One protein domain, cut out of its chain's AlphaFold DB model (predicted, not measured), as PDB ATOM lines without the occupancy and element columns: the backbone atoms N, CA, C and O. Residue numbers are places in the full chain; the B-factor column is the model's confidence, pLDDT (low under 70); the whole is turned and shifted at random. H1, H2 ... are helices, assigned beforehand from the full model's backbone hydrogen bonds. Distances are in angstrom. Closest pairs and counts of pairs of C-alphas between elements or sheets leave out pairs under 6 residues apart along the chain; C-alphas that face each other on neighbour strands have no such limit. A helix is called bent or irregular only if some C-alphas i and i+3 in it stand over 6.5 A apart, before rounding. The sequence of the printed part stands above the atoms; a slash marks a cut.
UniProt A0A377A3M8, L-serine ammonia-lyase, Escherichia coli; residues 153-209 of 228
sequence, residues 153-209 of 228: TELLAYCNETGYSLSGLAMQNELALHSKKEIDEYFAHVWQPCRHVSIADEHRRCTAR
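This is residues 153 to 209 of the 228 residues of the protein "L-serine ammonia-lyase" of Escherichia coli (UniProt A0A377A3M8). One long helix, H3, reaches out as an arm from a small head made by two short helices, H1 and H2, which stand about perpendicular to each other. H3 and H2 meet near their ends in an open V, and residues 184 to 209, most of them in H3, stick out free of the head. The printed part has 57 residues with three named helices, in the order H1, H2, H3, and no named strand; its class is all helix. It is extended, with a radius of gyration of the C-alphas of 17.9 A and spans of 54 by 26 by 14 A, the arm making the length.

H3, residues 180 to 207, is close to but not clearly touching H2, residues 166 to 175; their closest C-alphas, those of Ile 183 and Glu 174, are 7.6 A apart. The two run opposite ways at a steep tilt of 57 degrees. H2 touches H1, residues 153 to 162, and their closest C-alphas, those of Leu 166 and Cys 159, are 6.5 A apart. The lines of H1 and H2 stand about perpendicular, at 82 degrees. H1 and H3 are apart. Every O i to N i+4 pair is within hydrogen-bond range in H1 and H2, and 22 of 24 are in H3.

H3 runs 41.2 A from C-alpha 180 at (98.527, 157.833, 109.948) to C-alpha 207 at (117.023, 139.332, 141.773). It is neither bent nor irregular, but only just: C-alphas 190 and 193 are 6.3 A apart. H2 measures 14.2 A from first to last C-alpha. H1 measures 14.4 A and begins at C-alpha 153 at (122.835, 158.661, 97.647).

The two C-alphas farthest apart, those of Glu 161 and Arg 209, are 54.3 A apart. Without residues 184 to 209, which stand free, the body of 31 residues spans 29 by 13 by 11 A. Both links are tight, and the printed part has no cut. The mean pLDDT of the printed part is 80.0; residue 193 and residues 195 to 209 are under 70.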
ATOM      1  N   THR A 153     122.663 157.449  98.456       92.31
ATOM      2  CA  THR A 153     122.835 158.661  97.647       92.31
ATOM      3  C   THR A 153     121.495 159.200  97.145       92.31
ATOM      4  O   THR A 153     121.245 160.394  97.274       92.31
ATOM      5  N   GLU A 154     120.619 158.334  96.629       91.56
ATOM      6  CA  GLU A 154     119.261 158.715  96.203       91.56
ATOM      7  C   GLU A 154     118.420 159.215  97.378       91.56
ATOM      8  O   GLU A 154     117.774 160.255  97.281       91.56
ATOM      9  N   LEU A 155     118.482 158.523  98.520       91.69
ATOM     10  CA  LEU A 155     117.785 158.936  99.737       91.69
ATOM     11  C   LEU A 155     118.203 160.347 100.183       91.69
ATOM     12  O   LEU A 155     117.356 161.181 100.497       91.69
ATOM     13  N   LEU A 156     119.507 160.634 100.179       92.81
ATOM     14  CA  LEU A 156     120.026 161.959 100.520       92.81
ATOM     15  C   LEU A 156     119.640 163.022  99.486       92.81
ATOM     16  O   LEU A 156     119.372 164.159  99.872       92.81
ATOM     17  N   ALA A 157     119.588 162.671  98.198       94.19
ATOM     18  CA  ALA A 157     119.132 163.581  97.150       94.19
ATOM     19  C   ALA A 157     117.688 164.037  97.408       94.19
ATOM     20  O   ALA A 157     117.440 165.240  97.463       94.19
ATOM     21  N   TYR A 158     116.771 163.113  97.706       94.06
ATOM     22  CA  TYR A 158     115.392 163.480  98.031       94.06
ATOM     23  C   TYR A 158     115.267 164.313  99.308       94.06
ATOM     24  O   TYR A 158     114.472 165.252  99.344       94.06
ATOM     25  N   CYS A 159     116.041 164.017 100.357       92.75
ATOM     26  CA  CYS A 159     116.056 164.851 101.565       92.75
ATOM     27  C   CYS A 159     116.477 166.294 101.245       92.75
ATOM     28  O   CYS A 159     115.870 167.241 101.743       92.75
ATOM     29  N   ASN A 160     117.478 166.468 100.378       93.50
ATOM     30  CA  ASN A 160     117.944 167.789  99.959       93.50
ATOM     31  C   ASN A 160     116.926 168.522  99.072       93.50
ATOM     32  O   ASN A 160     116.764 169.730  99.213       93.50
ATOM     33  N   GLU A 161     116.237 167.811  98.179       94.19
ATOM     34  CA  GLU A 161     115.233 168.394  97.279       94.19
ATOM     35  C   GLU A 161     113.936 168.778  98.001       94.19
ATOM     36  O   GLU A 161     113.357 169.829  97.734       94.19
ATOM     37  N   THR A 162     113.471 167.934  98.923       92.50
ATOM     38  CA  THR A 162     112.188 168.121  99.625       92.50
ATOM     39  C   THR A 162     112.313 168.930 100.914       92.50
ATOM     40  O   THR A 162     111.323 169.482 101.392       92.50
ATOM     41  N   GLY A 163     113.510 168.984 101.504       92.06
ATOM     42  CA  GLY A 163     113.745 169.550 102.833       92.06
ATOM     43  C   GLY A 163     113.284 168.651 103.987       92.06
ATOM     44  O   GLY A 163     113.353 169.068 105.146       92.06
ATOM     45  N   TYR A 164     112.817 167.429 103.714       92.69
ATOM     46  CA  TYR A 164     112.467 166.475 104.762       92.69
ATOM     47  C   TYR A 164     113.712 165.874 105.424       92.69
ATOM     48  O   TYR A 164     114.739 165.631 104.792       92.69
ATOM     49  N   SER A 165     113.600 165.573 106.722       93.25
ATOM     50  CA  SER A 165     114.541 164.663 107.378       93.25
ATOM     51  C   SER A 165     114.373 163.242 106.831       93.25
ATOM     52  O   SER A 165     113.325 162.905 106.280       93.25
ATOM     53  N   LEU A 166     115.353 162.366 107.080       90.12
ATOM     54  CA  LEU A 166     115.252 160.939 106.738       90.12
ATOM     55  C   LEU A 166     113.962 160.301 107.277       90.12
ATOM     56  O   LEU A 166     113.261 159.599 106.555       90.12
ATOM     57  N   SER A 167     113.623 160.585 108.540       90.62
ATOM     58  CA  SER A 167     112.391 160.095 109.165       90.62
ATOM     59  C   SER A 167     111.133 160.725 108.569       90.62
ATOM     60  O   SER A 167     110.111 160.054 108.462       90.62
ATOM     61  N   GLY A 168     111.200 161.994 108.158       90.69
ATOM     62  CA  GLY A 168     110.110 162.674 107.468       90.69
ATOM     63  C   GLY A 168     109.823 162.044 106.110       90.69
ATOM     64  O   GLY A 168     108.669 161.767 105.803       90.69
ATOM     65  N   LEU A 169     110.867 161.742 105.337       92.25
ATOM     66  CA  LEU A 169     110.748 161.087 104.038       92.25
ATOM     67  C   LEU A 169     110.228 159.651 104.173       92.25
ATOM     68  O   LEU A 169     109.300 159.270 103.462       92.25
ATOM     69  N   ALA A 170     110.746 158.887 105.139       90.19
ATOM     70  CA  ALA A 170     110.220 157.560 105.459       90.19
ATOM     71  C   ALA A 170     108.731 157.615 105.852       90.19
ATOM     72  O   ALA A 170     107.942 156.819 105.358       90.19
ATOM     73  N   MET A 171     108.325 158.602 106.661       91.81
ATOM     74  CA  MET A 171     106.917 158.820 107.016       91.81
ATOM     75  C   MET A 171     106.049 159.133 105.789       91.81
ATOM     76  O   MET A 171     104.923 158.657 105.725       91.81
ATOM     77  N   GLN A 172     106.543 159.896 104.804       92.56
ATOM     78  CA  GLN A 172     105.787 160.144 103.567       92.56
ATOM     79  C   GLN A 172     105.593 158.870 102.740       92.56
ATOM     80  O   GLN A 172     104.515 158.663 102.188       92.56
ATOM     81  N   ASN A 173     106.610 158.007 102.676       92.44
ATOM     82  CA  ASN A 173     106.488 156.718 102.002       92.44
ATOM     83  C   ASN A 173     105.499 155.792 102.721       92.44
ATOM     84  O   ASN A 173     104.651 155.205 102.062       92.44
ATOM     85  N   GLU A 174     105.545 155.716 104.053       91.62
ATOM     86  CA  GLU A 174     104.591 154.915 104.834       91.62
ATOM     87  C   GLU A 174     103.155 155.434 104.717       91.62
ATOM     88  O   GLU A 174     102.227 154.646 104.566       91.62
ATOM     89  N   LEU A 175     102.956 156.757 104.711       91.75
ATOM     90  CA  LEU A 175     101.633 157.375 104.553       91.75
ATOM     91  C   LEU A 175     100.990 157.116 103.185       91.75
ATOM     92  O   LEU A 175      99.778 157.271 103.041       91.75
ATOM     93  N   ALA A 176     101.782 156.742 102.178       90.19
ATOM     94  CA  ALA A 176     101.257 156.328 100.883       90.19
ATOM     95  C   ALA A 176     100.659 154.912 100.912       90.19
ATOM     96  O   ALA A 176      99.882 154.564 100.025       90.19
ATOM     97  N   LEU A 177     101.015 154.108 101.918       86.56
ATOM     98  CA  LEU A 177     100.638 152.698 102.044       86.56
ATOM     99  C   LEU A 177      99.656 152.453 103.183       86.56
ATOM    100  O   LEU A 177      98.789 151.591 103.085       86.56
ATOM    101  N   HIS A 178      99.785 153.236 104.246       89.62
ATOM    102  CA  HIS A 178      99.057 153.081 105.490       89.62
ATOM    103  C   HIS A 178      98.517 154.436 105.941       89.62
ATOM    104  O   HIS A 178      99.123 155.489 105.731       89.62
ATOM    105  N   SER A 179      97.376 154.439 106.617       91.62
ATOM    106  CA  SER A 179      96.877 155.644 107.266       91.62
ATOM    107  C   SER A 179      97.772 156.042 108.442       91.62
ATOM    108  O   SER A 179      98.399 155.210 109.100       91.62
ATOM    109  N   LYS A 180      97.773 157.335 108.788       91.31
ATOM    110  CA  LYS A 180      98.527 157.833 109.948       91.31
ATOM    111  C   LYS A 180      98.178 157.087 111.242       91.31
ATOM    112  O   LYS A 180      99.058 156.820 112.054       91.31
ATOM    113  N   LYS A 181      96.900 156.733 111.403       91.94
ATOM    114  CA  LYS A 181      96.407 155.992 112.563       91.94
ATOM    115  C   LYS A 181      97.025 154.592 112.643       91.94
ATOM    116  O   LYS A 181      97.505 154.225 113.706       91.94
ATOM    117  N   GLU A 182      97.056 153.853 111.535       88.62
ATOM    118  CA  GLU A 182      97.657 152.510 111.482       88.62
ATOM    119  C   GLU A 182      99.156 152.550 111.786       88.62
ATOM    120  O   GLU A 182      99.654 151.716 112.538       88.62
ATOM    121  N   ILE A 183      99.867 153.557 111.270       90.38
ATOM    122  CA  ILE A 183     101.298 153.752 111.546       90.38
ATOM    123  C   ILE A 183     101.535 153.997 113.043       90.38
ATOM    124  O   ILE A 183     102.418 153.382 113.641       90.38
ATOM    125  N   ASP A 184     100.749 154.879 113.664       88.38
ATOM    126  CA  ASP A 184     100.902 155.205 115.085       88.38
ATOM    127  C   ASP A 184     100.537 154.015 115.988       88.38
ATOM    128  O   ASP A 184     101.243 153.734 116.960       88.38
ATOM    129  N   GLU A 185      99.476 153.275 115.646       88.31
ATOM    130  CA  GLU A 185      99.089 152.038 116.333       88.31
ATOM    131  C   GLU A 185     100.174 150.961 116.201       88.31
ATOM    132  O   GLU A 185     100.524 150.320 117.196       88.31
ATOM    133  N   TYR A 186     100.772 150.806 115.018       86.44
ATOM    134  CA  TYR A 186     101.875 149.873 114.787       86.44
ATOM    135  C   TYR A 186     103.132 150.258 115.576       86.44
ATOM    136  O   TYR A 186     103.726 149.411 116.245       86.44
ATOM    137  N   PHE A 187     103.523 151.534 115.577       88.62
ATOM    138  CA  PHE A 187     104.660 152.000 116.376       88.62
ATOM    139  C   PHE A 187     104.439 151.780 117.867       88.62
ATOM    140  O   PHE A 187     105.353 151.324 118.555       88.62
ATOM    141  N   ALA A 188     103.230 152.036 118.368       85.25
ATOM    142  CA  ALA A 188     102.884 151.703 119.742       85.25
ATOM    143  C   ALA A 188     102.997 150.191 119.983       85.25
ATOM    144  O   ALA A 188     103.633 149.778 120.952       85.25
ATOM    145  N   HIS A 189     102.451 149.362 119.092       83.25
ATOM    146  CA  HIS A 189     102.506 147.906 119.206       83.25
ATOM    147  C   HIS A 189     103.942 147.368 119.256       83.25
ATOM    148  O   HIS A 189     104.239 146.547 120.117       83.25
ATOM    149  N   VAL A 190     104.849 147.861 118.407       79.50
ATOM    150  CA  VAL A 190     106.270 147.465 118.409       79.50
ATOM    151  C   VAL A 190     107.006 147.996 119.645       79.50
ATOM    152  O   VAL A 190     107.861 147.312 120.208       79.50
ATOM    153  N   TRP A 191     106.671 149.202 120.109       78.06
ATOM    154  CA  TRP A 191     107.341 149.830 121.250       78.06
ATOM    155  C   TRP A 191     107.007 149.174 122.597       78.06
ATOM    156  O   TRP A 191     107.863 149.096 123.485       78.06
ATOM    157  N   GLN A 192     105.777 148.683 122.772       72.94
ATOM    158  CA  GLN A 192     105.310 148.107 124.040       72.94
ATOM    159  C   GLN A 192     106.138 146.882 124.500       72.94
ATOM    160  O   GLN A 192     106.551 146.873 125.669       72.94
ATOM    161  N   PRO A 193     106.457 145.890 123.637       66.50
ATOM    162  CA  PRO A 193     107.379 144.801 123.963       66.50
ATOM    163  C   PRO A 193     108.794 145.280 124.292       66.50
ATOM    164  O   PRO A 193     109.362 144.827 125.283       66.50
ATOM    165  N   CYS A 194     109.362 146.224 123.530       70.50
ATOM    166  CA  CYS A 194     110.712 146.744 123.795       70.50
ATOM    167  C   CYS A 194     110.825 147.353 125.200       70.50
ATOM    168  O   CYS A 194     111.802 147.112 125.912       70.50
ATOM    169  N   ARG A 195     109.793 148.085 125.635       65.00
ATOM    170  CA  ARG A 195     109.718 148.629 126.996       65.00
ATOM    171  C   ARG A 195     109.595 147.525 128.050       65.00
ATOM    172  O   ARG A 195     110.274 147.592 129.070       65.00
ATOM    173  N   HIS A 196     108.767 146.508 127.806       57.94
ATOM    174  CA  HIS A 196     108.610 145.377 128.725       57.94
ATOM    175  C   HIS A 196     109.894 144.560 128.884       57.94
ATOM    176  O   HIS A 196     110.250 144.233 130.012       57.94
ATOM    177  N   VAL A 197     110.617 144.280 127.795       60.50
ATOM    178  CA  VAL A 197     111.907 143.571 127.842       60.50
ATOM    179  C   VAL A 197     112.925 144.370 128.656       60.50
ATOM    180  O   VAL A 197     113.558 143.812 129.549       60.50
ATOM    181  N   SER A 198     113.012 145.687 128.436       58.38
ATOM    182  CA  SER A 198     113.906 146.559 129.211       58.38
ATOM    183  C   SER A 198     113.608 146.520 130.715       58.38
ATOM    184  O   SER A 198     114.533 146.472 131.523       58.38
ATOM    185  N   ILE A 199     112.329 146.522 131.102       60.12
ATOM    186  CA  ILE A 199     111.908 146.484 132.512       60.12
ATOM    187  C   ILE A 199     112.115 145.084 133.118       60.12
ATOM    188  O   ILE A 199     112.565 144.954 134.259       60.12
ATOM    189  N   ALA A 200     111.828 144.020 132.363       57.31
ATOM    190  CA  ALA A 200     112.014 142.639 132.808       57.31
ATOM    191  C   ALA A 200     113.498 142.299 133.040       57.31
ATOM    192  O   ALA A 200     113.830 141.631 134.026       57.31
ATOM    193  N   ASP A 201     114.395 142.796 132.184       56.72
ATOM    194  CA  ASP A 201     115.843 142.648 132.350       56.72
ATOM    195  C   ASP A 201     116.364 143.382 133.591       56.72
ATOM    196  O   ASP A 201     117.234 142.871 134.305       56.72
ATOM    197  N   GLU A 202     115.812 144.556 133.897       55.59
ATOM    198  CA  GLU A 202     116.171 145.321 135.091       55.59
ATOM    199  C   GLU A 202     115.719 144.609 136.379       55.59
ATOM    200  O   GLU A 202     116.490 144.506 137.343       55.59
ATOM    201  N   HIS A 203     114.533 143.992 136.370       54.62
ATOM    202  CA  HIS A 203     114.067 143.153 137.475       54.62
ATOM    203  C   HIS A 203     114.895 141.871 137.656       54.62
ATOM    204  O   HIS A 203     115.285 141.572 138.789       54.62
ATOM    205  N   ARG A 204     115.241 141.142 136.582       53.94
ATOM    206  CA  ARG A 204     116.114 139.949 136.676       53.94
ATOM    207  C   ARG A 204     117.519 140.289 137.173       53.94
ATOM    208  O   ARG A 204     118.103 139.523 137.938       53.94
ATOM    209  N   ARG A 205     118.071 141.448 136.797       51.47
ATOM    210  CA  ARG A 205     119.368 141.917 137.325       51.47
ATOM    211  C   ARG A 205     119.321 142.229 138.819       51.47
ATOM    212  O   ARG A 205     120.333 142.049 139.496       51.47
ATOM    213  N   CYS A 206     118.182 142.679 139.340       50.19
ATOM    214  CA  CYS A 206     118.016 142.935 140.770       50.19
ATOM    215  C   CYS A 206     117.892 141.641 141.587       50.19
ATOM    216  O   CYS A 206     118.476 141.555 142.666       50.19
ATOM    217  N   THR A 207     117.201 140.619 141.073       52.19
ATOM    218  CA  THR A 207     117.023 139.332 141.773       52.19
ATOM    219  C   THR A 207     118.242 138.409 141.688       52.19
ATOM    220  O   THR A 207     118.423 137.565 142.560       52.19
ATOM    221  N   ALA A 208     119.113 138.585 140.689       49.53
ATOM    222  CA  ALA A 208     120.339 137.798 140.518       49.53
ATOM    223  C   ALA A 208     121.559 138.324 141.311       49.53
ATOM    224  O   ALA A 208     122.646 137.749 141.223       49.53
ATOM    225  N   ARG A 209     121.431 139.417 142.081       45.72
ATOM    226  CA  ARG A 209     122.532 139.941 142.910       45.72
ATOM    227  C   ARG A 209     122.620 139.193 144.251       45.72
ATOM    228  O   ARG A 209     121.625 139.133 144.969       45.72
TER     229      ARG A 209